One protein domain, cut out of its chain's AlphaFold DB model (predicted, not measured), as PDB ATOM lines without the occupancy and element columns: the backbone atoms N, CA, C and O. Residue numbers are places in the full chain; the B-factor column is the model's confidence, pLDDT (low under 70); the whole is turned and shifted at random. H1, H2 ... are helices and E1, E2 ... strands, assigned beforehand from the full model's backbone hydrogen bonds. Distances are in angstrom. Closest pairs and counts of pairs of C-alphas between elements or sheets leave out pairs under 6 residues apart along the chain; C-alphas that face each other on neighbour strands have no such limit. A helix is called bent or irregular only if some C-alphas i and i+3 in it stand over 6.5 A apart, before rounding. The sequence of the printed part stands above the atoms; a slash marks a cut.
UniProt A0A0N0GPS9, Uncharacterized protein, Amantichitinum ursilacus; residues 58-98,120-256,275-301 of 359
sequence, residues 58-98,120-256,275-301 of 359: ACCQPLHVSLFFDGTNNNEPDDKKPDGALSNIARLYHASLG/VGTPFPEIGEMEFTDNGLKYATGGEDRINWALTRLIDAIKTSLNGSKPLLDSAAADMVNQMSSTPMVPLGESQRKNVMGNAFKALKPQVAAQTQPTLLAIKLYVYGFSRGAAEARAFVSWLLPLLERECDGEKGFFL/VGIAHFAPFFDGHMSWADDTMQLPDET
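This is residues 58 to 98, 120 to 256 and 275 to 301 of the 359 residues of an uncharacterized protein of Amantichitinum ursilacus (UniProt A0A0N0GPS9). A long ribbon of two parallel strands, E1 and E2, has helices H4 and H7 packed over it on one side and the small helix H2 near its far end on the other. H6 runs alongside H4, H5 packs on H4 at a steep tilt and meets residues 189 to 196 of H6 near its own last residue, Met 180, while the short hairpin of E3 and E4 lies beyond the end of H7, with E4 beside H6. The printed part has 205 residues with eight named helices and four named strands, in the order E1 H1 H2 H3 H4 H5 H6 E2 H7 E3 E4 H8, and its class is mixed, helices and strands. E1 and E2 form a parallel sheet, and E3 and E4 an antiparallel one. The whole is compact, with a radius of gyration of the C-alphas of 18.1 A and spans of 58 by 43 by 34 A.

E1, residues 60 to 69, and E2, residues 215 to 226, are parallel neighbours at 15 degrees; N 65 and O 220 are 2.9 A apart and N 222 and O 65 are 2.9 A apart, both within hydrogen-bond range. H1, residues 76 to 79, is close to but not clearly touching H2, residues 88 to 95, with the C-alphas of Glu 76 and Ala 90 closest at 5.8 A. The closest C-alphas of H2 and E1 are those of Ile 89 and Phe 68, 6.1 A. H4, residues 143 to 161, comes closest to E1 at the C-alphas of Ala 150 and Leu 67, 7.1 A. With residues 145 to 152 alone, H4 touches H5, residues 170 to 180, at a steep tilt of 49 degrees, opposite ways; the C-alphas of Asn 148 and Val 177 are closest at 5.5 A. H4 touches H6, residues 189 to 210, at a shallow tilt of 7 degrees, the same way, with the C-alphas of Ile 155 and Phe 201 closest at 7.4 A. With residues 143 to 151 alone, H4 touches H7, residues 228 to 243, at a steep tilt of 58 degrees; the C-alphas of Ile 147 and Phe 236 are closest at 5.5 A. E3, residues 245 to 248, and E4, residues 251 to 256, are an antiparallel hairpin at 119 degrees, with N 255 and O 245 2.8 A apart, within hydrogen-bond range. H3, residues 134 to 139, and H8, residues 276 to 279, touch no helix. Every O i to N i+4 pair is within hydrogen-bond range in H2, H3 and H5, against 13 of 15 in H4, 16 of 18 in H6 and 10 of 12 in H7; H1 and H8 are too short for such a pair.

E1 is 29.4 A long and begins at C-alpha 60, (-14.210, -1.112, 44.523). H4 measures 27.9 A, H5 15.0 A and H6 31.9 A. H6 has a kink of 26 degrees near residue 203 and is only just irregular, with C-alphas 203 and 206 6.8 A apart. E2 is 34.6 A long and ends at C-alpha 226, (-11.310, 15.941, 15.546). H7 is 22.9 A long, and E4, 13.0 A long, ends at C-alpha 256, (-13.021, 16.175, 41.899).

The two C-alphas farthest apart, those of Ala 58 and Pro 282, are 61.3 A apart. Residues 99 to 119 are not printed, with 23.8 A between C-alphas 98 and 120, and residues 257 to 274 are not printed, with 33.8 A between C-alphas 256 and 275. Of the links that are printed whole, none is long. Residues 280 to 301 hold no named element. The mean pLDDT of the printed part is 87.7; 25 residues are under 70, among them 80 to 84 and 275 to 288.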
ATOM      1  N   ALA A  58     -11.749  -6.395  47.595       92.62
ATOM      2  CA  ALA A  58     -12.565  -5.255  47.970       92.62
ATOM      3  C   ALA A  58     -13.563  -4.914  46.855       92.62
ATOM      4  O   ALA A  58     -13.217  -4.882  45.671       92.62
ATOM      5  N   CYS A  59     -14.804  -4.604  47.236       93.56
ATOM      6  CA  CYS A  59     -15.810  -4.100  46.307       93.56
ATOM      7  C   CYS A  59     -15.484  -2.639  45.968       93.56
ATOM      8  O   CYS A  59     -15.877  -1.724  46.687       93.56
ATOM      9  N   CYS A  60     -14.716  -2.424  44.905       95.19
ATOM     10  CA  CYS A  60     -14.210  -1.112  44.523       95.19
ATOM     11  C   CYS A  60     -14.200  -0.926  43.003       95.19
ATOM     12  O   CYS A  60     -14.124  -1.894  42.241       95.19
ATOM     13  N   GLN A  61     -14.294   0.327  42.563       94.25
ATOM     14  CA  GLN A  61     -14.461   0.656  41.154       94.25
ATOM     15  C   GLN A  61     -13.839   2.017  40.812       94.25
ATOM     16  O   GLN A  61     -14.259   3.038  41.357       94.25
ATOM     17  N   PRO A  62     -12.846   2.077  39.907       96.75
ATOM     18  CA  PRO A  62     -12.509   3.312  39.214       96.75
ATOM     19  C   PRO A  62     -13.578   3.620  38.156       96.75
ATOM     20  O   PRO A  62     -14.187   2.708  37.591       96.75
ATOM     21  N   LEU A  63     -13.791   4.902  37.882       97.88
ATOM     22  CA  LEU A  63     -14.664   5.375  36.815       97.88
ATOM     23  C   LEU A  63     -13.807   5.700  35.590       97.88
ATOM     24  O   LEU A  63     -12.928   6.551  35.660       97.88
ATOM     25  N   HIS A  64     -14.056   5.034  34.473       97.94
ATOM     26  CA  HIS A  64     -13.442   5.290  33.176       97.94
ATOM     27  C   HIS A  64     -14.421   6.101  32.331       97.94
ATOM     28  O   HIS A  64     -15.451   5.581  31.905       97.94
ATOM     29  N   VAL A  65     -14.110   7.374  32.099       98.44
ATOM     30  CA  VAL A  65     -14.980   8.304  31.375       98.44
ATOM     31  C   VAL A  65     -14.332   8.668  30.049       98.44
ATOM     32  O   VAL A  65     -13.263   9.276  30.018       98.44
ATOM     33  N   SER A  66     -14.987   8.293  28.956       98.56
ATOM     34  CA  SER A  66     -14.552   8.596  27.596       98.56
ATOM     35  C   SER A  66     -15.417   9.699  26.985       98.56
ATOM     36  O   SER A  66     -16.644   9.594  26.986       98.56
ATOM     37  N   LEU A  67     -14.781  10.750  26.473       98.69
ATOM     38  CA  LEU A  67     -15.418  11.932  25.890       98.69
ATOM     39  C   LEU A  67     -14.991  12.064  24.424       98.69
ATOM     40  O   LEU A  67     -13.794  12.083  24.135       98.69
ATOM     41  N   PHE A  68     -15.955  12.154  23.511       98.31
ATOM     42  CA  PHE A  68     -15.733  12.153  22.063       98.31
ATOM     43  C   PHE A  68     -16.302  13.428  21.432       98.31
ATOM     44  O   PHE A  68     -17.513  13.536  21.278       98.31
ATOM     45  N   PHE A  69     -15.442  14.382  21.081       98.06
ATOM     46  CA  PHE A  69     -15.810  15.654  20.450       98.06
ATOM     47  C   PHE A  69     -15.639  15.570  18.929       98.06
ATOM     48  O   PHE A  69     -14.513  15.508  18.425       98.06
ATOM     49  N   ASP A  70     -16.735  15.519  18.176       95.88
ATOM     50  CA  ASP A  70     -16.654  15.312  16.728       95.88
ATOM     51  C   ASP A  70     -16.278  16.579  15.934       95.88
ATOM     52  O   ASP A  70     -16.311  17.705  16.435       95.88
ATOM     53  N   GLY A  71     -15.878  16.390  14.678       90.44
ATOM     54  CA  GLY A  71     -15.479  17.462  13.776       90.44
ATOM     55  C   GLY A  71     -16.633  18.337  13.307       90.44
ATOM     56  O   GLY A  71     -17.800  17.972  13.383       90.44
ATOM     57  N   THR A  72     -16.310  19.523  12.784       85.50
ATOM     58  CA  THR A  72     -17.329  20.422  12.213       85.50
ATOM     59  C   THR A  72     -18.153  19.689  11.154       85.50
ATOM     60  O   THR A  72     -17.584  19.063  10.263       85.50
ATOM     61  N   ASN A  73     -19.478  19.827  11.223       85.50
ATOM     62  CA  ASN A  73     -20.433  19.142  10.347       85.50
ATOM     63  C   ASN A  73     -20.503  17.606  10.491       85.50
ATOM     64  O   ASN A  73     -21.131  16.969   9.651       85.50
ATOM     65  N   ASN A  74     -19.876  17.004  11.510       85.31
ATOM     66  CA  ASN A  74     -19.990  15.571  11.795       85.31
ATOM     67  C   ASN A  74     -21.002  15.303  12.912       85.31
ATOM     68  O   ASN A  74     -20.996  15.970  13.949       85.31
ATOM     69  N   ASN A  75     -21.865  14.315  12.696       86.81
ATOM     70  CA  ASN A  75     -22.944  13.944  13.600       86.81
ATOM     71  C   ASN A  75     -23.269  12.454  13.431       86.81
ATOM     72  O   ASN A  75     -23.897  12.061  12.454       86.81
ATOM     73  N   GLU A  76     -22.846  11.612  14.376       85.38
ATOM     74  CA  GLU A  76     -22.973  10.150  14.294       85.38
ATOM     75  C   GLU A  76     -24.398   9.659  13.963       85.38
ATOM     76  O   GLU A  76     -24.515   8.819  13.059       85.38
ATOM     77  N   PRO A  77     -25.476  10.173  14.600       78.06
ATOM     78  CA  PRO A  77     -26.841   9.786  14.250       78.06
ATOM     79  C   PRO A  77     -27.204  10.054  12.785       78.06
ATOM     80  O   PRO A  77     -27.832   9.211  12.138       78.06
ATOM     81  N   ASP A  78     -26.806  11.211  12.258       67.19
ATOM     82  CA  ASP A  78     -27.103  11.625  10.888       67.19
ATOM     83  C   ASP A  78     -26.156  11.005   9.848       67.19
ATOM     84  O   ASP A  78     -26.591  10.714   8.728       67.19
ATOM     85  N   ASP A  79     -24.906  10.739  10.226       71.56
ATOM     86  CA  ASP A  79     -23.834  10.206   9.375       71.56
ATOM     87  C   ASP A  79     -23.907   8.679   9.202       71.56
ATOM     88  O   ASP A  79     -23.185   8.106   8.387       71.56
ATOM     89  N   LYS A  80     -24.813   7.995   9.915       67.50
ATOM     90  CA  LYS A  80     -25.137   6.566   9.719       67.50
ATOM     91  C   LYS A  80     -25.932   6.268   8.440       67.50
ATOM     92  O   LYS A  80     -26.247   5.105   8.175       67.50
ATOM     93  N   LYS A  81     -26.309   7.291   7.667       64.06
ATOM     94  CA  LYS A  81     -27.039   7.137   6.398       64.06
ATOM     95  C   LYS A  81     -26.151   6.443   5.345       64.06
ATOM     96  O   LYS A  81     -24.932   6.530   5.448       64.06
ATOM     97  N   PRO A  82     -26.726   5.775   4.324       56.97
ATOM     98  CA  PRO A  82     -25.961   5.025   3.316       56.97
ATOM     99  C   PRO A  82     -24.859   5.828   2.608       56.97
ATOM    100  O   PRO A  82     -23.838   5.253   2.245       56.97
ATOM    101  N   ASP A  83     -25.057   7.142   2.469       61.22
ATOM    102  CA  ASP A  83     -24.114   8.071   1.833       61.22
ATOM    103  C   ASP A  83     -23.298   8.892   2.859       61.22
ATOM    104  O   ASP A  83     -22.559   9.804   2.488       61.22
ATOM    105  N   GLY A  84     -23.465   8.616   4.157       63.06
ATOM    106  CA  GLY A  84     -22.792   9.308   5.252       63.06
ATOM    107  C   GLY A  84     -21.393   8.752   5.523       63.06
ATOM    108  O   GLY A  84     -21.127   7.559   5.361       63.06
ATOM    109  N   ALA A  85     -20.477   9.624   5.946       76.38
ATOM    110  CA  ALA A  85     -19.106   9.255   6.281       76.38
ATOM    111  C   ALA A  85     -18.862   9.466   7.779       76.38
ATOM    112  O   ALA A  85     -18.581  10.576   8.222       76.38
ATOM    113  N   LEU A  86     -18.937   8.379   8.554       86.31
ATOM    114  CA  LEU A  86     -18.616   8.414   9.981       86.31
ATOM    115  C   LEU A  86     -17.178   8.874  10.202       86.31
ATOM    116  O   LEU A  86     -16.248   8.271   9.650       86.31
ATOM    117  N   SER A  87     -17.010   9.863  11.077       91.75
ATOM    118  CA  SER A  87     -15.699  10.325  11.510       91.75
ATOM    119  C   SER A  87     -14.930   9.242  12.276       91.75
ATOM    120  O   SER A  87     -15.505   8.285  12.810       91.75
ATOM    121  N   ASN A  88     -13.614   9.404  12.408       93.38
ATOM    122  CA  ASN A  88     -12.820   8.551  13.288       93.38
ATOM    123  C   ASN A  88     -13.231   8.711  14.762       93.38
ATOM    124  O   ASN A  88     -13.123   7.749  15.520       93.38
ATOM    125  N   ILE A  89     -13.773   9.867  15.162       95.81
ATOM    126  CA  ILE A  89     -14.316  10.085  16.510       95.81
ATOM    127  C   ILE A  89     -15.562   9.230  16.739       95.81
ATOM    128  O   ILE A  89     -15.611   8.488  17.722       95.81
ATOM    129  N   ALA A  90     -16.513   9.235  15.805       93.62
ATOM    130  CA  ALA A  90     -17.693   8.378  15.863       93.62
ATOM    131  C   ALA A  90     -17.317   6.882  15.845       93.62
ATOM    132  O   ALA A  90     -17.865   6.083  16.605       93.62
ATOM    133  N   ARG A  91     -16.318   6.486  15.041       92.75
ATOM    134  CA  ARG A  91     -15.805   5.101  15.017       92.75
ATOM    135  C   ARG A  91     -15.182   4.688  16.353       92.75
ATOM    136  O   ARG A  91     -15.441   3.579  16.821       92.75
ATOM    137  N   LEU A  92     -14.387   5.560  16.977       94.88
ATOM    138  CA  LEU A  92     -13.808   5.314  18.302       94.88
ATOM    139  C   LEU A  92     -14.891   5.249  19.385       94.88
ATOM    140  O   LEU A  92     -14.828   4.371  20.248       94.88
ATOM    141  N   TYR A  93     -15.910   6.108  19.307       94.69
ATOM    142  CA  TYR A  93     -17.084   6.037  20.174       94.69
ATOM    143  C   TYR A  93     -17.778   4.673  20.029       94.69
ATOM    144  O   TYR A  93     -17.896   3.933  21.003       94.69
ATOM    145  N   HIS A  94     -18.114   4.240  18.813       91.94
ATOM    146  CA  HIS A  94     -18.722   2.923  18.574       91.94
ATOM    147  C   HIS A  94     -17.888   1.745  19.096       91.94
ATOM    148  O   HIS A  94     -18.449   0.746  19.550       91.94
ATOM    149  N   ALA A  95     -16.559   1.840  19.009       92.38
ATOM    150  CA  ALA A  95     -15.637   0.812  19.483       92.38
ATOM    151  C   ALA A  95     -15.448   0.822  21.013       92.38
ATOM    152  O   ALA A  95     -14.900  -0.133  21.569       92.38
ATOM    153  N   SER A  96     -15.892   1.880  21.696       93.69
ATOM    154  CA  SER A  96     -15.744   2.039  23.139       93.69
ATOM    155  C   SER A  96     -16.798   1.266  23.924       93.69
ATOM    156  O   SER A  96     -17.892   0.958  23.446       93.69
ATOM    157  N   LEU A  97     -16.468   0.932  25.172       91.81
ATOM    158  CA  LEU A  97     -17.398   0.250  26.065       91.81
ATOM    159  C   LEU A  97     -18.588   1.161  26.396       91.81
ATOM    160  O   LEU A  97     -18.423   2.353  26.643       91.81
ATOM    161  N   GLY A  98     -19.791   0.584  26.436       81.00
ATOM    162  CA  GLY A  98     -20.984   1.302  26.894       81.00
ATOM    163  C   GLY A  98     -21.639   2.230  25.876       81.00
ATOM    164  O   GLY A  98     -22.293   3.174  26.288       81.00
ATOM    165  N   VAL A 120     -19.838  20.976  15.887       89.94
ATOM    166  CA  VAL A 120     -20.426  22.303  15.632       89.94
ATOM    167  C   VAL A 120     -21.012  22.415  14.224       89.94
ATOM    168  O   VAL A 120     -20.477  21.869  13.253       89.94
ATOM    169  N   GLY A 121     -22.124  23.147  14.127       87.00
ATOM    170  CA  GLY A 121     -22.901  23.293  12.894       87.00
ATOM    171  C   GLY A 121     -23.894  22.161  12.628       87.00
ATOM    172  O   GLY A 121     -24.618  22.248  11.640       87.00
ATOM    173  N   THR A 122     -23.963  21.150  13.500       90.69
ATOM    174  CA  THR A 122     -24.944  20.051  13.439       90.69
ATOM    175  C   THR A 122     -25.917  20.102  14.622       90.69
ATOM    176  O   THR A 122     -25.578  20.716  15.638       90.69
ATOM    177  N   PRO A 123     -27.097  19.459  14.529       92.50
ATOM    178  CA  PRO A 123     -28.035  19.381  15.640       92.50
ATOM    179  C   PRO A 123     -27.412  18.738  16.883       92.50
ATOM    180  O   PRO A 123     -26.815  17.663  16.817       92.50
ATOM    181  N   PHE A 124     -27.622  19.375  18.027       94.56
ATOM    182  CA  PHE A 124     -27.348  18.835  19.349       94.56
ATOM    183  C   PHE A 124     -28.492  19.245  20.305       94.56
ATOM    184  O   PHE A 124     -28.373  20.231  21.043       94.56
ATOM    185  N   PRO A 125     -29.640  18.536  20.262       94.25
ATOM    186  CA  PRO A 125     -30.865  18.938  20.960       94.25
ATOM    187  C   PRO A 125     -30.704  19.114  22.471       94.25
ATOM    188  O   PRO A 125     -31.364  19.958  23.075       94.25
ATOM    189  N   GLU A 126     -29.809  18.344  23.084       93.56
ATOM    190  CA  GLU A 126     -29.494  18.379  24.508       93.56
ATOM    191  C   GLU A 126     -28.953  19.735  24.987       93.56
ATOM    192  O   GLU A 126     -29.117  20.077  26.157       93.56
ATOM    193  N   ILE A 127     -28.355  20.521  24.089       92.81
ATOM    194  CA  ILE A 127     -27.911  21.901  24.350       92.81
ATOM    195  C   ILE A 127     -28.789  22.941  23.634       92.81
ATOM    196  O   ILE A 127     -28.426  24.107  23.542       92.81
ATOM    197  N   GLY A 128     -29.956  22.534  23.125       90.50
ATOM    198  CA  GLY A 128     -30.914  23.422  22.461       90.50
ATOM    199  C   GLY A 128     -30.622  23.721  20.986       90.50
ATOM    200  O   GLY A 128     -31.329  24.531  20.386       90.50
ATOM    201  N   GLU A 129     -29.634  23.065  20.369       91.56
ATOM    202  CA  GLU A 129     -29.364  23.189  18.933       91.56
ATOM    203  C   GLU A 129     -30.179  22.159  18.143       91.56
ATOM    204  O   GLU A 129     -29.861  20.975  18.117       91.56
ATOM    205  N   MET A 130     -31.250  22.599  17.486       90.38
ATOM    206  CA  MET A 130     -32.203  21.682  16.842       90.38
ATOM    207  C   MET A 130     -31.912  21.405  15.364       90.38
ATOM    208  O   MET A 130     -32.426  20.437  14.809       90.38
ATOM    209  N   GLU A 131     -31.121  22.255  14.713       87.94
ATOM    210  CA  GLU A 131     -30.940  22.253  13.261       87.94
ATOM    211  C   GLU A 131     -29.467  22.431  12.887       87.94
ATOM    212  O   GLU A 131     -28.652  22.904  13.680       87.94
ATOM    213  N   PHE A 132     -29.130  22.079  11.647       86.81
ATOM    214  CA  PHE A 132     -27.845  22.440  11.060       86.81
ATOM    215  C   PHE A 132     -27.771  23.957  10.890       86.81
ATOM    216  O   PHE A 132     -28.722  24.579  10.414       86.81
ATOM    217  N   THR A 133     -26.637  24.565  11.242       81.94
ATOM    218  CA  THR A 133     -26.496  26.024  11.175       81.94
ATOM    219  C   THR A 133     -25.246  26.459  10.427       81.94
ATOM    220  O   THR A 133     -24.120  26.075  10.741       81.94
ATOM    221  N   ASP A 134     -25.442  27.378   9.485       76.56
ATOM    222  CA  ASP A 134     -24.369  28.086   8.786       76.56
ATOM    223  C   ASP A 134     -23.407  28.783   9.754       76.56
ATOM    224  O   ASP A 134     -22.199  28.825   9.521       76.56
ATOM    225  N   ASN A 135     -23.941  29.325  10.852       69.75
ATOM    226  CA  ASN A 135     -23.150  30.004  11.870       69.75
ATOM    227  C   ASN A 135     -22.313  29.027  12.702       69.75
ATOM    228  O   ASN A 135     -21.159  29.334  12.977       69.75
ATOM    229  N   GLY A 136     -22.826  27.841  13.045       69.44
ATOM    230  CA  GLY A 136     -22.022  26.792  13.675       69.44
ATOM    231  C   GLY A 136     -20.926  26.271  12.739       69.44
ATOM    232  O   GLY A 136     -19.783  26.089  13.153       69.44
ATOM    233  N   LEU A 137     -21.219  26.129  11.443       72.75
ATOM    234  CA  LEU A 137     -20.229  25.712  10.442       72.75
ATOM    235  C   LEU A 137     -19.147  26.759  10.199       72.75
ATOM    236  O   LEU A 137     -17.972  26.422  10.059       72.75
ATOM    237  N   LYS A 138     -19.529  28.034  10.132       71.25
ATOM    238  CA  LYS A 138     -18.584  29.126   9.918       71.25
ATOM    239  C   LYS A 138     -17.882  29.417  11.227       71.25
ATOM    240  O   LYS A 138     -16.711  29.111  11.319       71.25
ATOM    241  N   TYR A 139     -18.587  29.882  12.244       71.38
ATOM    242  CA  TYR A 139     -18.042  30.472  13.466       71.38
ATOM    243  C   TYR A 139     -18.006  29.534  14.677       71.38
ATOM    244  O   TYR A 139     -17.894  30.034  15.788       71.38
ATOM    245  N   ALA A 140     -18.185  28.217  14.511       74.56
ATOM    246  CA  ALA A 140     -18.217  27.258  15.627       74.56
ATOM    247  C   ALA A 140     -19.083  27.707  16.816       74.56
ATOM    248  O   ALA A 140     -18.767  27.452  17.984       74.56
ATOM    249  N   THR A 141     -20.167  28.426  16.507       77.88
ATOM    250  CA  THR A 141     -21.197  28.767  17.480       77.88
ATOM    251  C   THR A 141     -21.706  27.461  18.085       77.88
ATOM    252  O   THR A 141     -21.897  26.489  17.353       77.88
ATOM    253  N   GLY A 142     -21.812  27.426  19.417       86.50
ATOM    254  CA  GLY A 142     -22.147  26.218  20.175       86.50
ATOM    255  C   GLY A 142     -20.959  25.390  20.676       86.50
ATOM    256  O   GLY A 142     -21.177  24.397  21.369       86.50
ATOM    257  N   GLY A 143     -19.712  25.764  20.361       91.31
ATOM    258  CA  GLY A 143     -18.523  25.069  20.880       91.31
ATOM    259  C   GLY A 143     -18.381  25.170  22.405       91.31
ATOM    260  O   GLY A 143     -18.151  24.163  23.071       91.31
ATOM    261  N   GLU A 144     -18.615  26.355  22.990       92.62
ATOM    262  CA  GLU A 144     -18.637  26.531  24.455       92.62
ATOM    263  C   GLU A 144     -19.654  25.596  25.125       92.62
ATOM    264  O   GLU A 144     -19.330  24.936  26.114       92.62
ATOM    265  N   ASP A 145     -20.856  25.482  24.563       94.75
ATOM    266  CA  ASP A 145     -21.929  24.669  25.136       94.75
ATOM    267  C   ASP A 145     -21.642  23.168  25.032       94.75
ATOM    268  O   ASP A 145     -21.942  22.425  25.966       94.75
ATOM    269  N   ARG A 146     -20.963  22.718  23.968       97.25
ATOM    270  CA  ARG A 146     -20.441  21.341  23.846       97.25
ATOM    271  C   ARG A 146     -19.402  21.027  24.920       97.25
ATOM    272  O   ARG A 146     -19.447  19.954  25.528       97.25
ATOM    273  N   ILE A 147     -18.498  21.966  25.206       97.94
ATOM    274  CA  ILE A 147     -17.493  21.819  26.271       97.94
ATOM    275  C   ILE A 147     -18.168  21.804  27.650       97.94
ATOM    276  O   ILE A 147     -17.892  20.930  28.476       97.94
ATOM    277  N   ASN A 148     -19.090  22.738  27.894       97.94
ATOM    278  CA  ASN A 148     -19.886  22.809  29.118       97.94
ATOM    279  C   ASN A 148     -20.696  21.522  29.331       97.94
ATOM    280  O   ASN A 148     -20.711  20.974  30.435       97.94
ATOM    281  N   TRP A 149     -21.311  20.986  28.275       98.62
ATOM    282  CA  TRP A 149     -22.024  19.714  28.311       98.62
ATOM    283  C   TRP A 149     -21.106  18.569  28.734       98.62
ATOM    284  O   TRP A 149     -21.448  17.819  29.654       98.62
ATOM    285  N   ALA A 150     -19.912  18.472  28.144       98.69
ATOM    286  CA  ALA A 150     -18.918  17.466  28.509       98.69
ATOM    287  C   ALA A 150     -18.492  17.562  29.987       98.69
ATOM    288  O   ALA A 150     -18.354  16.532  30.650       98.69
ATOM    289  N   LEU A 151     -18.374  18.771  30.552       98.69
ATOM    290  CA  LEU A 151     -18.143  18.954  31.992       98.69
ATOM    291  C   LEU A 151     -19.288  18.357  32.830       98.69
ATOM    292  O   LEU A 151     -19.025  17.657  33.812       98.69
ATOM    293  N   THR A 152     -20.553  18.544  32.426       98.69
ATOM    294  CA  THR A 152     -21.704  17.940  33.133       98.69
ATOM    295  C   THR A 152     -21.679  16.410  33.116       98.69
ATOM    296  O   THR A 152     -22.178  15.777  34.049       98.69
ATOM    297  N   ARG A 153     -21.066  15.786  32.102       98.50
ATOM    298  CA  ARG A 153     -20.968  14.321  32.019       98.50
ATOM    299  C   ARG A 153     -20.103  13.718  33.130       98.50
ATOM    300  O   ARG A 153     -20.334  12.580  33.526       98.50
ATOM    301  N   LEU A 154     -19.179  14.488  33.714       98.69
ATOM    302  CA  LEU A 154     -18.433  14.058  34.907       98.69
ATOM    303  C   LEU A 154     -19.355  13.910  36.128       98.69
ATOM    304  O   LEU A 154     -19.213  12.971  36.910       98.69
ATOM    305  N   ILE A 155     -20.334  14.808  36.272       98.56
ATOM    306  CA  ILE A 155     -21.364  14.731  37.318       98.56
ATOM    307  C   ILE A 155     -22.260  13.519  37.071       98.56
ATOM    308  O   ILE A 155     -22.558  12.785  38.012       98.56
ATOM    309  N   ASP A 156     -22.679  13.303  35.823       98.38
ATOM    310  CA  ASP A 156     -23.510  12.156  35.452       98.38
ATOM    311  C   ASP A 156     -22.833  10.815  35.776       98.38
ATOM    312  O   ASP A 156     -23.438   9.965  36.435       98.38
ATOM    313  N   ALA A 157     -21.558  10.654  35.405       98.25
ATOM    314  CA  ALA A 157     -20.788   9.441  35.676       98.25
ATOM    315  C   ALA A 157     -20.679   9.145  37.183       98.25
ATOM    316  O   ALA A 157     -20.889   8.008  37.617       98.25
ATOM    317  N   ILE A 158     -20.417  10.174  38.003       98.25
ATOM    318  CA  ILE A 158     -20.387  10.032  39.466       98.25
ATOM    319  C   ILE A 158     -21.774   9.655  39.982       98.25
ATOM    320  O   ILE A 158     -21.913   8.653  40.678       98.25
ATOM    321  N   LYS A 159     -22.816  10.416  39.623       97.88
ATOM    322  CA  LYS A 159     -24.180  10.191  40.121       97.88
ATOM    323  C   LYS A 159     -24.718   8.818  39.751       97.88
ATOM    324  O   LYS A 159     -25.354   8.196  40.594       97.88
ATOM    325  N   THR A 160     -24.444   8.344  38.541       96.62
ATOM    326  CA  THR A 160     -24.841   7.007  38.077       96.62
ATOM    327  C   THR A 160     -24.123   5.893  38.845       96.62
ATOM    328  O   THR A 160     -24.669   4.802  38.986       96.62
ATOM    329  N   SER A 161     -22.935   6.169  39.386       96.62
ATOM    330  CA  SER A 161     -22.135   5.211  40.164       96.62
ATOM    331  C   SER A 161     -22.445   5.211  41.669       96.62
ATOM    332  O   SER A 161     -21.898   4.389  42.402       96.62
ATOM    333  N   LEU A 162     -23.290   6.130  42.151       96.25
ATOM    334  CA  LEU A 162     -23.690   6.228  43.558       96.25
ATOM    335  C   LEU A 162     -24.989   5.451  43.814       96.25
ATOM    336  O   LEU A 162     -25.997   5.648  43.133       96.25
ATOM    337  N   ASN A 163     -25.006   4.614  44.851       92.12
ATOM    338  CA  ASN A 163     -26.187   3.827  45.204       92.12
ATOM    339  C   ASN A 163     -27.365   4.723  45.609       92.12
ATOM    340  O   ASN A 163     -27.234   5.619  46.441       92.12
ATOM    341  N   GLY A 164     -28.543   4.455  45.041       87.50
ATOM    342  CA  GLY A 164     -29.768   5.213  45.326       87.50
ATOM    343  C   GLY A 164     -29.802   6.623  44.723       87.50
ATOM    344  O   GLY A 164     -30.823   7.304  44.832       87.50
ATOM    345  N   SER A 165     -28.729   7.051  44.053       92.00
ATOM    346  CA  SER A 165     -28.707   8.283  43.275       92.00
ATOM    347  C   SER A 165     -29.345   8.059  41.904       92.00
ATOM    348  O   SER A 165     -29.333   6.961  41.348       92.00
ATOM    349  N   LYS A 166     -29.932   9.120  41.351       92.75
ATOM    350  CA  LYS A 166     -30.420   9.131  39.967       92.75
ATOM    351  C   LYS A 166     -29.340   9.723  39.059       92.75
ATOM    352  O   LYS A 166     -28.692  10.676  39.502       92.75
ATOM    353  N   PRO A 167     -29.193   9.247  37.809       94.25
ATOM    354  CA  PRO A 167     -28.362   9.904  36.798       94.25
ATOM    355  C   PRO A 167     -28.692  11.396  36.652       94.25
ATOM    356  O   PRO A 167     -29.768  11.859  37.063       94.25
ATOM    357  N   LEU A 168     -27.765  12.173  36.096       96.88
ATOM    358  CA  LEU A 168     -28.052  13.565  35.767       96.88
ATOM    359  C   LEU A 168     -28.996  13.585  34.560       96.88
ATOM    360  O   LEU A 168     -28.659  13.090  33.494       96.88
ATOM    361  N   LEU A 169     -30.193  14.142  34.739       96.94
ATOM    362  CA  LEU A 169     -31.139  14.289  33.636       96.94
ATOM    363  C   LEU A 169     -30.599  15.289  32.616       96.94
ATOM    364  O   LEU A 169     -30.076  16.333  33.009       96.94
ATOM    365  N   ASP A 170     -30.819  15.020  31.332       96.50
ATOM    366  CA  ASP A 170     -30.363  15.903  30.258       96.50
ATOM    367  C   ASP A 170     -30.948  17.311  30.373       96.50
ATOM    368  O   ASP A 170     -30.221  18.276  30.189       96.50
ATOM    369  N   SER A 171     -32.203  17.458  30.813       96.81
ATOM    370  CA  SER A 171     -32.792  18.780  31.070       96.81
ATOM    371  C   SER A 171     -32.055  19.551  32.170       96.81
ATOM    372  O   SER A 171     -31.811  20.743  32.040       96.81
ATOM    373  N   ALA A 172     -31.654  18.867  33.247       97.81
ATOM    374  CA  ALA A 172     -30.903  19.493  34.331       97.81
ATOM    375  C   ALA A 172     -29.476  19.842  33.887       97.81
ATOM    376  O   ALA A 172     -28.938  20.866  34.292       97.81
ATOM    377  N   ALA A 173     -28.862  19.007  33.048       98.06
ATOM    378  CA  ALA A 173     -27.577  19.324  32.447       98.06
ATOM    379  C   ALA A 173     -27.670  20.508  31.475       98.06
ATOM    380  O   ALA A 173     -26.800  21.370  31.514       98.06
ATOM    381  N   ALA A 174     -28.731  20.596  30.671       97.25
ATOM    382  CA  ALA A 174     -28.993  21.728  29.789       97.25
ATOM    383  C   ALA A 174     -29.137  23.033  30.589       97.25
ATOM    384  O   ALA A 174     -28.523  24.041  30.248       97.25
ATOM    385  N   ASP A 175     -29.851  22.999  31.718       97.31
ATOM    386  CA  ASP A 175     -29.942  24.142  32.634       97.31
ATOM    387  C   ASP A 175     -28.571  24.551  33.192       97.31
ATOM    388  O   ASP A 175     -28.303  25.741  33.365       97.31
ATOM    389  N   MET A 176     -27.694  23.584  33.486       97.88
ATOM    390  CA  MET A 176     -26.321  23.866  33.914       97.88
ATOM    391  C   MET A 176     -25.491  24.474  32.784       97.88
ATOM    392  O   MET A 176     -24.760  25.427  33.038       97.88
ATOM    393  N   VAL A 177     -25.612  23.959  31.555       96.69
ATOM    394  CA  VAL A 177     -24.955  24.527  30.369       96.69
ATOM    395  C   VAL A 177     -25.365  25.984  30.204       96.69
ATOM    396  O   VAL A 177     -24.491  26.838  30.270       96.69
ATOM    397  N   ASN A 178     -26.666  26.278  30.172       93.94
ATOM    398  CA  ASN A 178     -27.197  27.640  30.048       93.94
ATOM    399  C   ASN A 178     -26.680  28.601  31.132       93.94
ATOM    400  O   ASN A 178     -26.493  29.789  30.877       93.94
ATOM    401  N   GLN A 179     -26.461  28.111  32.357       94.19
ATOM    402  CA  GLN A 179     -25.889  28.915  33.442       94.19
ATOM    403  C   GLN A 179     -24.386  29.173  33.269       94.19
ATOM    404  O   GLN A 179     -23.886  30.175  33.779       94.19
ATOM    405  N   MET A 180     -23.666  28.269  32.601       93.94
ATOM    406  CA  MET A 180     -22.228  28.365  32.339       93.94
ATOM    407  C   MET A 180     -21.895  29.127  31.052       93.94
ATOM    408  O   MET A 180     -20.785  29.654  30.955       93.94
ATOM    409  N   SER A 181     -22.812  29.173  30.083       88.75
ATOM    410  CA  SER A 181     -22.624  29.842  28.794       88.75
ATOM    411  C   SER A 181     -22.339  31.330  28.969       88.75
ATOM    412  O   SER A 181     -22.989  32.035  29.749       88.75
ATOM    413  N   SER A 182     -21.362  31.828  28.219       81.25
ATOM    414  CA  SER A 182     -21.062  33.250  28.154       81.25
ATOM    415  C   SER A 182     -21.894  33.925  27.062       81.25
ATOM    416  O   SER A 182     -22.275  33.326  26.059       81.25
ATOM    417  N   THR A 183     -22.196  35.207  27.250       71.06
ATOM    418  CA  THR A 183     -22.778  36.040  26.189       71.06
ATOM    419  C   THR A 183     -21.937  37.302  26.029       71.06
ATOM    420  O   THR A 183     -21.264  37.696  26.985       71.06
ATOM    421  N   PRO A 184     -22.009  38.013  24.889       67.38
ATOM    422  CA  PRO A 184     -21.335  39.306  24.746       67.38
ATOM    423  C   PRO A 184     -21.688  40.319  25.850       67.38
ATOM    424  O   PRO A 184     -20.897  41.207  26.145       67.38
ATOM    425  N   MET A 185     -22.863  40.184  26.479       60.34
ATOM    426  CA  MET A 185     -23.290  41.026  27.602       60.34
ATOM    427  C   MET A 185     -22.823  40.509  28.972       60.34
ATOM    428  O   MET A 185     -22.762  41.282  29.925       60.34
ATOM    429  N   VAL A 186     -22.507  39.216  29.087       64.75
ATOM    430  CA  VAL A 186     -22.103  38.543  30.330       64.75
ATOM    431  C   VAL A 186     -20.895  37.634  30.041       64.75
ATOM    432  O   VAL A 186     -21.051  36.415  29.916       64.75
ATOM    433  N   PRO A 187     -19.673  38.193  29.935       70.50
ATOM    434  CA  PRO A 187     -18.453  37.437  29.643       70.50
ATOM    435  C   PRO A 187     -17.892  36.766  30.912       70.50
ATOM    436  O   PRO A 187     -16.721  36.897  31.247       70.50
ATOM    437  N   LEU A 188     -18.752  36.088  31.677       78.00
ATOM    438  CA  LEU A 188     -18.425  35.520  32.991       78.00
ATOM    439  C   LEU A 188     -18.232  33.995  32.962       78.00
ATOM    440  O   LEU A 188     -18.250  33.372  34.024       78.00
ATOM    441  N   GLY A 189     -18.032  33.403  31.777       83.38
ATOM    442  CA  GLY A 189     -18.044  31.951  31.559       83.38
ATOM    443  C   GLY A 189     -17.174  31.162  32.542       83.38
ATOM    444  O   GLY A 189     -17.656  30.224  33.169       83.38
ATOM    445  N   GLU A 190     -15.927  31.582  32.784       87.88
ATOM    446  CA  GLU A 190     -15.043  30.907  33.750       87.88
ATOM    447  C   GLU A 190     -15.614  30.932  35.176       87.88
ATOM    448  O   GLU A 190     -15.711  29.897  35.840       87.88
ATOM    449  N   SER A 191     -16.034  32.108  35.646       90.44
ATOM    450  CA  SER A 191     -16.583  32.262  36.995       90.44
ATOM    451  C   SER A 191     -17.893  31.488  37.167       90.44
ATOM    452  O   SER A 191     -18.110  30.876  38.214       90.44
ATOM    453  N   GLN A 192     -18.733  31.443  36.128       94.19
ATOM    454  CA  GLN A 192     -19.981  30.690  36.144       94.19
ATOM    455  C   GLN A 192     -19.726  29.190  36.126       94.19
ATOM    456  O   GLN A 192     -20.300  28.483  36.952       94.19
ATOM    457  N   ARG A 193     -18.801  28.698  35.290       95.00
ATOM    458  CA  ARG A 193     -18.348  27.299  35.331       95.00
ATOM    459  C   ARG A 193     -17.866  26.920  36.724       95.00
ATOM    460  O   ARG A 193     -18.314  25.916  37.275       95.00
ATOM    461  N   LYS A 194     -17.019  27.752  37.336       95.25
ATOM    462  CA  LYS A 194     -16.514  27.522  38.694       95.25
ATOM    463  C   LYS A 194     -17.637  27.469  39.731       95.25
ATOM    464  O   LYS A 194     -17.620  26.592  40.590       95.25
ATOM    465  N   ASN A 195     -18.625  28.357  39.634       96.06
ATOM    466  CA  ASN A 195     -19.772  28.371  40.539       96.06
ATOM    467  C   ASN A 195     -20.673  27.143  40.340       96.06
ATOM    468  O   ASN A 195     -20.935  26.412  41.294       96.06
ATOM    469  N   VAL A 196     -21.133  26.899  39.113       97.88
ATOM    470  CA  VAL A 196     -22.086  25.834  38.768       97.88
ATOM    471  C   VAL A 196     -21.473  24.457  39.031       97.88
ATOM    472  O   VAL A 196     -22.019  23.671  39.810       97.88
ATOM    473  N   MET A 197     -20.301  24.182  38.453       98.06
ATOM    474  CA  MET A 197     -19.629  22.889  38.599       98.06
ATOM    475  C   MET A 197     -19.051  22.707  40.002       98.06
ATOM    476  O   MET A 197     -19.206  21.640  40.596       98.06
ATOM    477  N   GLY A 198     -18.440  23.749  40.575       97.00
ATOM    478  CA  GLY A 198     -17.871  23.693  41.922       97.00
ATOM    479  C   GLY A 198     -18.925  23.393  42.988       97.00
ATOM    480  O   GLY A 198     -18.704  22.537  43.847       97.00
ATOM    481  N   ASN A 199     -20.106  24.015  42.905       97.75
ATOM    482  CA  ASN A 199     -21.219  23.711  43.808       97.75
ATOM    483  C   ASN A 199     -21.711  22.268  43.643       97.75
ATOM    484  O   ASN A 199     -21.951  21.587  44.644       97.75
ATOM    485  N   ALA A 200     -21.819  21.777  42.405       97.94
ATOM    486  CA  ALA A 200     -22.227  20.403  42.138       97.94
ATOM    487  C   ALA A 200     -21.224  19.383  42.708       97.94
ATOM    488  O   ALA A 200     -21.623  18.458  43.418       97.94
ATOM    489  N   PHE A 201     -19.920  19.570  42.482       97.75
ATOM    490  CA  PHE A 201     -18.891  18.674  43.018       97.75
ATOM    491  C   PHE A 201     -18.789  18.739  44.543       97.75
ATOM    492  O   PHE A 201     -18.651  17.700  45.192       97.75
ATOM    493  N   LYS A 202     -18.956  19.925  45.137       97.12
ATOM    494  CA  LYS A 202     -19.036  20.083  46.595       97.12
ATOM    495  C   LYS A 202     -20.223  19.318  47.188       97.12
ATOM    496  O   LYS A 202     -20.076  18.701  48.240       97.12
ATOM    497  N   ALA A 203     -21.377  19.323  46.519       97.38
ATOM    498  CA  ALA A 203     -22.556  18.566  46.944       97.38
ATOM    499  C   ALA A 203     -22.396  17.043  46.762       97.38
ATOM    500  O   ALA A 203     -22.973  16.265  47.526       97.38
ATOM    501  N   LEU A 204     -21.611  16.607  45.771       97.75
ATOM    502  CA  LEU A 204     -21.315  15.193  45.531       97.75
ATOM    503  C   LEU A 204     -20.270  14.624  46.494       97.75
ATOM    504  O   LEU A 204     -20.392  13.464  46.875       97.75
ATOM    505  N   LYS A 205     -19.286  15.418  46.932       97.38
ATOM    506  CA  LYS A 205     -18.189  14.975  47.813       97.38
ATOM    507  C   LYS A 205     -18.642  14.144  49.033       97.38
ATOM    508  O   LYS A 205     -18.126  13.042  49.202       97.38
ATOM    509  N   PRO A 206     -19.623  14.570  49.857       97.25
ATOM    510  CA  PRO A 206     -20.085  13.745  50.980       97.25
ATOM    511  C   PRO A 206     -20.798  12.454  50.544       97.25
ATOM    512  O   PRO A 206     -20.731  11.456  51.256       97.25
ATOM    513  N   GLN A 207     -21.461  12.445  49.383       97.31
ATOM    514  CA  GLN A 207     -22.123  11.245  48.853       97.31
ATOM    515  C   GLN A 207     -21.093  10.224  48.361       97.31
ATOM    516  O   GLN A 207     -21.221   9.038  48.647       97.31
ATOM    517  N   VAL A 208     -20.040  10.698  47.688       97.31
ATOM    518  CA  VAL A 208     -18.880   9.888  47.298       97.31
ATOM    519  C   VAL A 208     -18.196   9.294  48.528       97.31
ATOM    520  O   VAL A 208     -17.935   8.097  48.554       97.31
ATOM    521  N   ALA A 209     -17.964  10.092  49.573       95.94
ATOM    522  CA  ALA A 209     -17.339   9.610  50.806       95.94
ATOM    523  C   ALA A 209     -18.184   8.551  51.544       95.94
ATOM    524  O   ALA A 209     -17.633   7.660  52.188       95.94
ATOM    525  N   ALA A 210     -19.516   8.624  51.451       95.94
ATOM    526  CA  ALA A 210     -20.428   7.653  52.059       95.94
ATOM    527  C   ALA A 210     -20.584   6.350  51.243       95.94
ATOM    528  O   ALA A 210     -21.100   5.352  51.756       95.94
ATOM    529  N   GLN A 211     -20.161   6.342  49.977       94.50
ATOM    530  CA  GLN A 211     -20.303   5.212  49.064       94.50
ATOM    531  C   GLN A 211     -19.242   4.132  49.348       94.50
ATOM    532  O   GLN A 211     -18.048   4.325  49.133       94.50
ATOM    533  N   THR A 212     -19.687   2.956  49.801       90.62
ATOM    534  CA  THR A 212     -18.798   1.851  50.224       90.62
ATOM    535  C   THR A 212     -18.940   0.567  49.404       90.62
ATOM    536  O   THR A 212     -18.111  -0.329  49.534       90.62
ATOM    537  N   GLN A 213     -19.971   0.445  48.560       90.44
ATOM    538  CA  GLN A 213     -20.250  -0.779  47.793       90.44
ATOM    539  C   GLN A 213     -20.835  -0.465  46.403       90.44
ATOM    540  O   GLN A 213     -22.055  -0.353  46.279       90.44
ATOM    541  N   PRO A 214     -20.003  -0.304  45.358       93.38
ATOM    542  CA  PRO A 214     -18.539  -0.303  45.408       93.38
ATOM    543  C   PRO A 214     -17.987   1.012  45.968       93.38
ATOM    544  O   PRO A 214     -18.598   2.059  45.773       93.38
ATOM    545  N   THR A 215     -16.824   0.983  46.621       96.12
ATOM    546  CA  THR A 215     -16.034   2.193  46.895       96.12
ATOM    547  C   THR A 215     -15.510   2.768  45.580       96.12
ATOM    548  O   THR A 215     -14.862   2.061  44.802       96.12
ATOM    549  N   LEU A 216     -15.771   4.049  45.328       97.19
ATOM    550  CA  LEU A 216     -15.275   4.738  44.138       97.19
ATOM    551  C   LEU A 216     -13.803   5.120  44.330       97.19
ATOM    552  O   LEU A 216     -13.454   5.730  45.337       97.19
ATOM    553  N   LEU A 217     -12.936   4.736  43.389       96.69
ATOM    554  CA  LEU A 217     -11.482   4.875  43.559       96.69
ATOM    555  C   LEU A 217     -10.881   6.117  42.895       96.69
ATOM    556  O   LEU A 217      -9.935   6.680  43.436       96.69
ATOM    557  N   ALA A 218     -11.365   6.490  41.708       97.06
ATOM    558  CA  ALA A 218     -10.888   7.629  40.918       97.06
ATOM    559  C   ALA A 218     -11.735   7.826  39.659       97.06
ATOM    560  O   ALA A 218     -12.574   6.985  39.330       97.06
ATOM    561  N   ILE A 219     -11.446   8.904  38.933       98.44
ATOM    562  CA  ILE A 219     -11.952   9.200  37.597       98.44
ATOM    563  C   ILE A 219     -10.771   9.206  36.616       98.44
ATOM    564  O   ILE A 219      -9.879  10.046  36.697       98.44
ATOM    565  N   LYS A 220     -10.781   8.275  35.667       98.25
ATOM    566  CA  LYS A 220      -9.823   8.164  34.565       98.25
ATOM    567  C   LYS A 220     -10.467   8.689  33.288       98.25
ATOM    568  O   LYS A 220     -11.448   8.113  32.815       98.25
ATOM    569  N   LEU A 221      -9.931   9.773  32.743       98.62
ATOM    570  CA  LEU A 221     -10.457  10.439  31.555       98.62
ATOM    571  C   LEU A 221      -9.742   9.967  30.287       98.62
ATOM    572  O   LEU A 221      -8.513   9.881  30.247       98.62
ATOM    573  N   TYR A 222     -10.523   9.735  29.237       98.56
ATOM    574  CA  TYR A 222     -10.058   9.455  27.881       98.56
ATOM    575  C   TYR A 222     -10.775  10.417  26.936       98.56
ATOM    576  O   TYR A 222     -11.981  10.313  26.740       98.56
ATOM    577  N   VAL A 223     -10.063  11.391  26.387       98.81
ATOM    578  CA  VAL A 223     -10.673  12.471  25.606       98.81
ATOM    579  C   VAL A 223     -10.189  12.389  24.170       98.81
ATOM    580  O   VAL A 223      -8.988  12.299  23.915       98.81
ATOM    581  N   TYR A 224     -11.124  12.432  23.229       98.69
ATOM    582  CA  TYR A 224     -10.855  12.359  21.802       98.69
ATOM    583  C   TYR A 224     -11.519  13.530  21.094       98.69
ATOM    584  O   TYR A 224     -12.658  13.865  21.414       98.69
ATOM    585  N   GLY A 225     -10.842  14.121  20.113       98.25
ATOM    586  CA  GLY A 225     -11.451  15.161  19.298       98.25
ATOM    587  C   GLY A 225     -10.873  15.268  17.894       98.25
ATOM    588  O   GLY A 225      -9.689  15.000  17.687       98.25
ATOM    589  N   PHE A 226     -11.707  15.660  16.931       97.00
ATOM    590  CA  PHE A 226     -11.310  15.941  15.546       97.00
ATOM    591  C   PHE A 226     -11.658  17.382  15.168       97.00
ATOM    592  O   PHE A 226     -12.717  17.873  15.541       97.00
ATOM    593  N   SER A 227     -10.799  18.066  14.406       94.12
ATOM    594  CA  SER A 227     -11.072  19.403  13.872       94.12
ATOM    595  C   SER A 227     -11.340  20.408  14.996       94.12
ATOM    596  O   SER A 227     -10.541  20.535  15.926       94.12
ATOM    597  N   ARG A 228     -12.480  21.099  14.957       93.12
ATOM    598  CA  ARG A 228     -12.957  21.943  16.056       93.12
ATOM    599  C   ARG A 228     -13.327  21.158  17.307       93.12
ATOM    600  O   ARG A 228     -13.082  21.658  18.392       93.12
ATOM    601  N   GLY A 229     -13.767  19.909  17.185       95.81
ATOM    602  CA  GLY A 229     -13.904  19.006  18.327       95.81
ATOM    603  C   GLY A 229     -12.564  18.715  19.017       95.81
ATOM    604  O   GLY A 229     -12.502  18.562  20.231       95.81
ATOM    605  N   ALA A 230     -11.440  18.717  18.289       97.50
ATOM    606  CA  ALA A 230     -10.114  18.646  18.914       97.50
ATOM    607  C   ALA A 230      -9.768  19.938  19.675       97.50
ATOM    608  O   ALA A 230      -9.109  19.881  20.714       97.50
ATOM    609  N   ALA A 231     -10.230  21.096  19.191       96.12
ATOM    610  CA  ALA A 231     -10.104  22.359  19.912       96.12
ATOM    611  C   ALA A 231     -10.988  22.350  21.172       96.12
ATOM    612  O   ALA A 231     -10.506  22.671  22.253       96.12
ATOM    613  N   GLU A 232     -12.231  21.876  21.070       97.25
ATOM    614  CA  GLU A 232     -13.135  21.673  22.208       97.25
ATOM    615  C   GLU A 232     -12.542  20.709  23.241       97.25
ATOM    616  O   GLU A 232     -12.587  20.988  24.433       97.25
ATOM    617  N   ALA A 233     -11.895  19.623  22.810       98.38
ATOM    618  CA  ALA A 233     -11.196  18.698  23.699       98.38
ATOM    619  C   ALA A 233     -10.046  19.371  24.473       98.38
ATOM    620  O   ALA A 233      -9.866  19.115  25.665       98.38
ATOM    621  N   ARG A 234      -9.265  20.246  23.823       97.69
ATOM    622  CA  ARG A 234      -8.190  21.019  24.479       97.69
ATOM    623  C   ARG A 234      -8.766  22.054  25.444       97.69
ATOM    624  O   ARG A 234      -8.322  22.127  26.589       97.69
ATOM    625  N   ALA A 235      -9.805  22.768  25.021       96.69
ATOM    626  CA  ALA A 235     -10.507  23.735  25.852       96.69
ATOM    627  C   ALA A 235     -11.166  23.071  27.069       96.69
ATOM    628  O   ALA A 235     -11.032  23.571  28.181       96.69
ATOM    629  N   PHE A 236     -11.769  21.892  26.901       98.31
ATOM    630  CA  PHE A 236     -12.283  21.064  27.991       98.31
ATOM    631  C   PHE A 236     -11.205  20.778  29.037       98.31
ATOM    632  O   PHE A 236     -11.441  20.972  30.228       98.31
ATOM    633  N   VAL A 237     -10.010  20.360  28.606       97.56
ATOM    634  CA  VAL A 237      -8.883  20.125  29.517       97.56
ATOM    635  C   VAL A 237      -8.520  21.412  30.256       97.56
ATOM    636  O   VAL A 237      -8.444  21.398  31.484       97.56
ATOM    637  N   SER A 238      -8.364  22.527  29.538       95.56
ATOM    638  CA  SER A 238      -8.048  23.827  30.137       95.56
ATOM    639  C   SER A 238      -9.108  24.288  31.142       95.56
ATOM    640  O   SER A 238      -8.761  24.860  32.170       95.56
ATOM    641  N   TRP A 239     -10.391  24.053  30.866       96.12
ATOM    642  CA  TRP A 239     -11.508  24.497  31.706       96.12
ATOM    643  C   TRP A 239     -11.795  23.559  32.871       96.12
ATOM    644  O   TRP A 239     -12.380  23.983  33.867       96.12
ATOM    645  N   LEU A 240     -11.378  22.298  32.773       97.44
ATOM    646  CA  LEU A 240     -11.465  21.346  33.868       97.44
ATOM    647  C   LEU A 240     -10.456  21.680  34.972       97.44
ATOM    648  O   LEU A 240     -10.801  21.574  36.144       97.44
ATOM    649  N   LEU A 241      -9.237  22.107  34.626       94.94
ATOM    650  CA  LEU A 241      -8.162  22.311  35.605       94.94
ATOM    651  C   LEU A 241      -8.524  23.245  36.776       94.94
ATOM    652  O   LEU A 241      -8.287  22.841  37.916       94.94
ATOM    653  N   PRO A 242      -9.142  24.428  36.572       94.06
ATOM    654  CA  PRO A 242      -9.539  25.309  37.674       94.06
ATOM    655  C   PRO A 242     -10.642  24.737  38.578       94.06
ATOM    656  O   PRO A 242     -10.905  25.294  39.647       94.06
ATOM    657  N   LEU A 243     -11.313  23.660  38.151       96.19
ATOM    658  CA  LEU A 243     -12.344  22.958  38.922       96.19
ATOM    659  C   LEU A 243     -11.762  21.857  39.820       96.19
ATOM    660  O   LEU A 243     -12.486  21.327  40.663       96.19
ATOM    661  N   LEU A 244     -10.487  21.495  39.639       96.06
ATOM    662  CA  LEU A 244      -9.834  20.419  40.381       96.06
ATOM    663  C   LEU A 244      -9.227  20.946  41.686       96.06
ATOM    664  O   LEU A 244      -8.454  21.905  41.704       96.06
ATOM    665  N   GLU A 245      -9.525  20.270  42.792       95.38
ATOM    666  CA  GLU A 245      -8.796  20.453  44.046       95.38
ATOM    667  C   GLU A 245      -7.369  19.898  43.871       95.38
ATOM    668  O   GLU A 245      -7.182  18.816  43.312       95.38
ATOM    669  N   ARG A 246      -6.345  20.628  44.337       94.12
ATOM    670  CA  ARG A 246      -4.928  20.219  44.205       94.12
ATOM    671  C   ARG A 246      -4.428  19.313  45.335       94.12
ATOM    672  O   ARG A 246      -3.321  18.774  45.272       94.12
ATOM    673  N   GLU A 247      -5.238  19.161  46.370       94.00
ATOM    674  CA  GLU A 247      -4.967  18.344  47.543       94.00
ATOM    675  C   GLU A 247      -6.302  17.879  48.130       94.00
ATOM    676  O   GLU A 247      -7.242  18.669  48.222       94.00
ATOM    677  N   CYS A 248      -6.384  16.613  48.528       94.00
ATOM    678  CA  CYS A 248      -7.521  16.070  49.264       94.00
ATOM    679  C   CYS A 248      -7.000  15.103  50.326       94.00
ATOM    680  O   CYS A 248      -6.143  14.273  50.037       94.00
ATOM    681  N   ASP A 249      -7.487  15.234  51.562       89.94
ATOM    682  CA  ASP A 249      -7.120  14.375  52.697       89.94
ATOM    683  C   ASP A 249      -5.598  14.217  52.919       89.94
ATOM    684  O   ASP A 249      -5.112  13.168  53.336       89.94
ATOM    685  N   GLY A 250      -4.831  15.281  52.645       89.88
ATOM    686  CA  GLY A 250      -3.369  15.315  52.775       89.88
ATOM    687  C   GLY A 250      -2.599  14.680  51.609       89.88
ATOM    688  O   GLY A 250      -1.366  14.710  51.605       89.88
ATOM    689  N   GLU A 251      -3.288  14.130  50.605       90.44
ATOM    690  CA  GLU A 251      -2.682  13.653  49.362       90.44
ATOM    691  C   GLU A 251      -2.685  14.772  48.311       90.44
ATOM    692  O   GLU A 251      -3.727  15.334  47.969       90.44
ATOM    693  N   LYS A 252      -1.506  15.100  47.768       92.81
ATOM    694  CA  LYS A 252      -1.373  16.032  46.639       92.81
ATOM    695  C   LYS A 252      -1.764  15.344  45.339       92.81
ATOM    696  O   LYS A 252      -1.405  14.192  45.112       92.81
ATOM    697  N   GLY A 253      -2.433  16.073  44.455       94.38
ATOM    698  CA  GLY A 253      -2.886  15.524  43.185       94.38
ATOM    699  C   GLY A 253      -3.919  16.412  42.516       94.38
ATOM    700  O   GLY A 253      -3.843  17.636  42.588       94.38
ATOM    701  N   PHE A 254      -4.869  15.771  41.851       96.88
ATOM    702  CA  PHE A 254      -5.990  16.410  41.181       96.88
ATOM    703  C   PHE A 254      -7.245  15.688  41.612       96.88
ATOM    704  O   PHE A 254      -7.336  14.480  41.408       96.88
ATOM    705  N   PHE A 255      -8.184  16.402  42.216       97.69
ATOM    706  CA  PHE A 255      -9.362  15.781  42.797       97.69
ATOM    707  C   PHE A 255     -10.635  16.492  42.380       97.69
ATOM    708  O   PHE A 255     -10.685  17.713  42.241       97.69
ATOM    709  N   LEU A 256     -11.689  15.705  42.228       97.25
ATOM    710  CA  LEU A 256     -13.021  16.175  41.899       97.25
ATOM    711  C   LEU A 256     -14.008  15.405  42.770       97.25
ATOM    712  O   LEU A 256     -14.038  14.176  42.756       97.25
ATOM    713  N   VAL A 275     -11.539  30.383  12.763       54.25
ATOM    714  CA  VAL A 275     -12.050  30.743  11.447       54.25
ATOM    715  C   VAL A 275     -11.007  31.577  10.731       54.25
ATOM    716  O   VAL A 275     -10.514  32.555  11.284       54.25
ATOM    717  N   GLY A 276     -10.765  31.283   9.452       43.16
ATOM    718  CA  GLY A 276      -9.921  32.090   8.556       43.16
ATOM    719  C   GLY A 276     -10.394  33.538   8.313       43.16
ATOM    720  O   GLY A 276     -10.038  34.137   7.302       43.16
ATOM    721  N   ILE A 277     -11.200  34.121   9.206       43.72
ATOM    722  CA  ILE A 277     -11.647  35.517   9.184       43.72
ATOM    723  C   ILE A 277     -10.521  36.476   9.568       43.72
ATOM    724  O   ILE A 277     -10.578  37.627   9.151       43.72
ATOM    725  N   ALA A 278      -9.456  36.018  10.234       43.22
ATOM    726  CA  ALA A 278      -8.272  36.849  10.483       43.22
ATOM    727  C   ALA A 278      -7.665  37.445   9.187       43.22
ATOM    728  O   ALA A 278      -6.983  38.465   9.226       43.22
ATOM    729  N   HIS A 279      -7.937  36.848   8.014       40.12
ATOM    730  CA  HIS A 279      -7.581  37.409   6.701       40.12
ATOM    731  C   HIS A 279      -8.650  38.304   6.055       40.12
ATOM    732  O   HIS A 279      -8.325  39.065   5.147       40.12
ATOM    733  N   PHE A 280      -9.906  38.242   6.502       38.88
ATOM    734  CA  PHE A 280     -11.019  39.026   5.949       38.88
ATOM    735  C   PHE A 280     -11.432  40.219   6.828       38.88
ATOM    736  O   PHE A 280     -12.054  41.149   6.319       38.88
ATOM    737  N   ALA A 281     -11.065  40.230   8.111       40.53
ATOM    738  CA  ALA A 281     -11.293  41.334   9.037       40.53
ATOM    739  C   ALA A 281     -10.013  41.603   9.857       40.53
ATOM    740  O   ALA A 281      -9.630  40.764  10.674       40.53
ATOM    741  N   PRO A 282      -9.342  42.758   9.674       34.25
ATOM    742  CA  PRO A 282      -8.280  43.181  10.582       34.25
ATOM    743  C   PRO A 282      -8.855  43.311  12.005       34.25
ATOM    744  O   PRO A 282     -10.004  43.724  12.147       34.25
ATOM    745  N   PHE A 283      -8.059  43.005  13.037       38.88
ATOM    746  CA  PHE A 283      -8.405  43.075  14.476       38.88
ATOM    747  C   PHE A 283      -9.192  41.896  15.084       38.88
ATOM    748  O   PHE A 283      -9.646  42.009  16.218       38.88
ATOM    749  N   PHE A 284      -9.323  40.764  14.384       39.09
ATOM    750  CA  PHE A 284      -9.792  39.501  14.971       39.09
ATOM    751  C   PHE A 284      -8.666  38.461  14.924       39.09
ATOM    752  O   PHE A 284      -8.202  38.128  13.834       39.09
ATOM    753  N   ASP A 285      -8.281  37.898  16.075       42.28
ATOM    754  CA  ASP A 285      -7.249  36.845  16.183       42.28
ATOM    755  C   ASP A 285      -7.689  35.493  15.575       42.28
ATOM    756  O   ASP A 285      -6.952  34.512  15.573       42.28
ATOM    757  N   GLY A 286      -8.888  35.439  14.983       47.16
ATOM    758  CA  GLY A 286      -9.409  34.311  14.210       47.16
ATOM    759  C   GLY A 286      -9.899  33.138  15.058       47.16
ATOM    760  O   GLY A 286     -10.766  32.395  14.597       47.16
ATOM    761  N   HIS A 287      -9.382  32.964  16.272       54.09
ATOM    762  CA  HIS A 287      -9.836  31.960  17.228       54.09
ATOM    763  C   HIS A 287     -11.275  32.219  17.697       54.09
ATOM    764  O   HIS A 287     -11.790  33.339  17.675       54.09
ATOM    765  N   MET A 288     -11.963  31.134  18.051       65.25
ATOM    766  CA  MET A 288     -13.261  31.217  18.718       65.25
ATOM    767  C   MET A 288     -13.058  31.756  20.132       65.25
ATOM    768  O   MET A 288     -12.080  31.381  20.768       65.25
ATOM    769  N   SER A 289     -13.996  32.536  20.678       72.12
ATOM    770  CA  SER A 289     -13.834  33.142  22.017       72.12
ATOM    771  C   SER A 289     -13.581  32.128  23.142       72.12
ATOM    772  O   SER A 289     -13.029  32.468  24.181       72.12
ATOM    773  N   TRP A 290     -14.005  30.875  22.957       79.94
ATOM    774  CA  TRP A 290     -13.749  29.768  23.881       79.94
ATOM    775  C   TRP A 290     -12.416  29.042  23.630       79.94
ATOM    776  O   TRP A 290     -11.952  28.294  24.491       79.94
ATOM    777  N   ALA A 291     -11.819  29.235  22.455       78.62
ATOM    778  CA  ALA A 291     -10.532  28.681  22.052       78.62
ATOM    779  C   ALA A 291      -9.350  29.618  22.366       78.62
ATOM    780  O   ALA A 291      -8.213  29.149  22.472       78.62
ATOM    781  N   ASP A 292      -9.625  30.915  22.535       77.62
ATOM    782  CA  ASP A 292      -8.656  31.913  22.997       77.62
ATOM    783  C   ASP A 292      -8.002  31.448  24.305       77.62
ATOM    784  O   ASP A 292      -8.688  31.075  25.256       77.62
ATOM    785  N   ASP A 293      -6.668  31.410  24.326       80.81
ATOM    786  CA  ASP A 293      -5.824  30.977  25.452       80.81
ATOM    787  C   ASP A 293      -6.066  29.552  25.998       80.81
ATOM    788  O   ASP A 293      -5.430  29.145  26.971       80.81
ATOM    789  N   THR A 294      -6.911  28.739  25.358       87.00
ATOM    790  CA  THR A 294      -7.263  27.387  25.844       87.00
ATOM    791  C   THR A 294      -6.703  26.263  24.977       87.00
ATOM    792  O   THR A 294      -6.786  25.084  25.332       87.00
ATOM    793  N   MET A 295      -6.086  26.603  23.841       92.62
ATOM    794  CA  MET A 295      -5.419  25.621  22.987       92.62
ATOM    795  C   MET A 295      -4.106  25.124  23.588       92.62
ATOM    796  O   MET A 295      -3.716  23.980  23.341       92.62
ATOM    797  N   GLN A 296      -3.387  25.923  24.374       91.69
ATOM    798  CA  GLN A 296      -2.146  25.442  24.975       91.69
ATOM    799  C   GLN A 296      -2.436  24.319  25.977       91.69
ATOM    800  O   GLN A 296      -3.187  24.493  26.930       91.69
ATOM    801  N   LEU A 297      -1.824  23.148  25.771       92.81
ATOM    802  CA  LEU A 297      -1.959  22.057  26.735       92.81
ATOM    803  C   LEU A 297      -1.290  22.443  28.071       92.81
ATOM    804  O   LEU A 297      -0.304  23.178  28.036       92.81
ATOM    805  N   PRO A 298      -1.727  21.908  29.224       90.31
ATOM    806  CA  PRO A 298      -1.230  22.278  30.559       90.31
ATOM    807  C   PRO A 298       0.262  22.031  30.804       90.31
ATOM    808  O   PRO A 298       0.771  20.964  30.454       90.31
ATOM    809  N   ASP A 299       0.969  22.970  31.436       88.06
ATOM    810  CA  ASP A 299       2.416  22.841  31.632       88.06
ATOM    811  C   ASP A 299       2.805  21.613  32.463       88.06
ATOM    812  O   ASP A 299       2.248  21.357  33.525       88.06
ATOM    813  N   GLU A 300       3.763  20.831  31.968       84.19
ATOM    814  CA  GLU A 300       4.195  19.589  32.603       84.19
ATOM    815  C   GLU A 300       4.863  19.793  33.970       84.19
ATOM    816  O   GLU A 300       4.904  18.858  34.764       84.19
ATOM    817  N   THR A 301       5.358  20.990  34.285       84.12
ATOM    818  CA  THR A 301       5.933  21.281  35.606       84.12
ATOM    819  C   THR A 301       4.859  21.458  36.680       84.12
ATOM    820  O   THR A 301       5.088  21.111  37.837       84.12
TER     821      THR A 301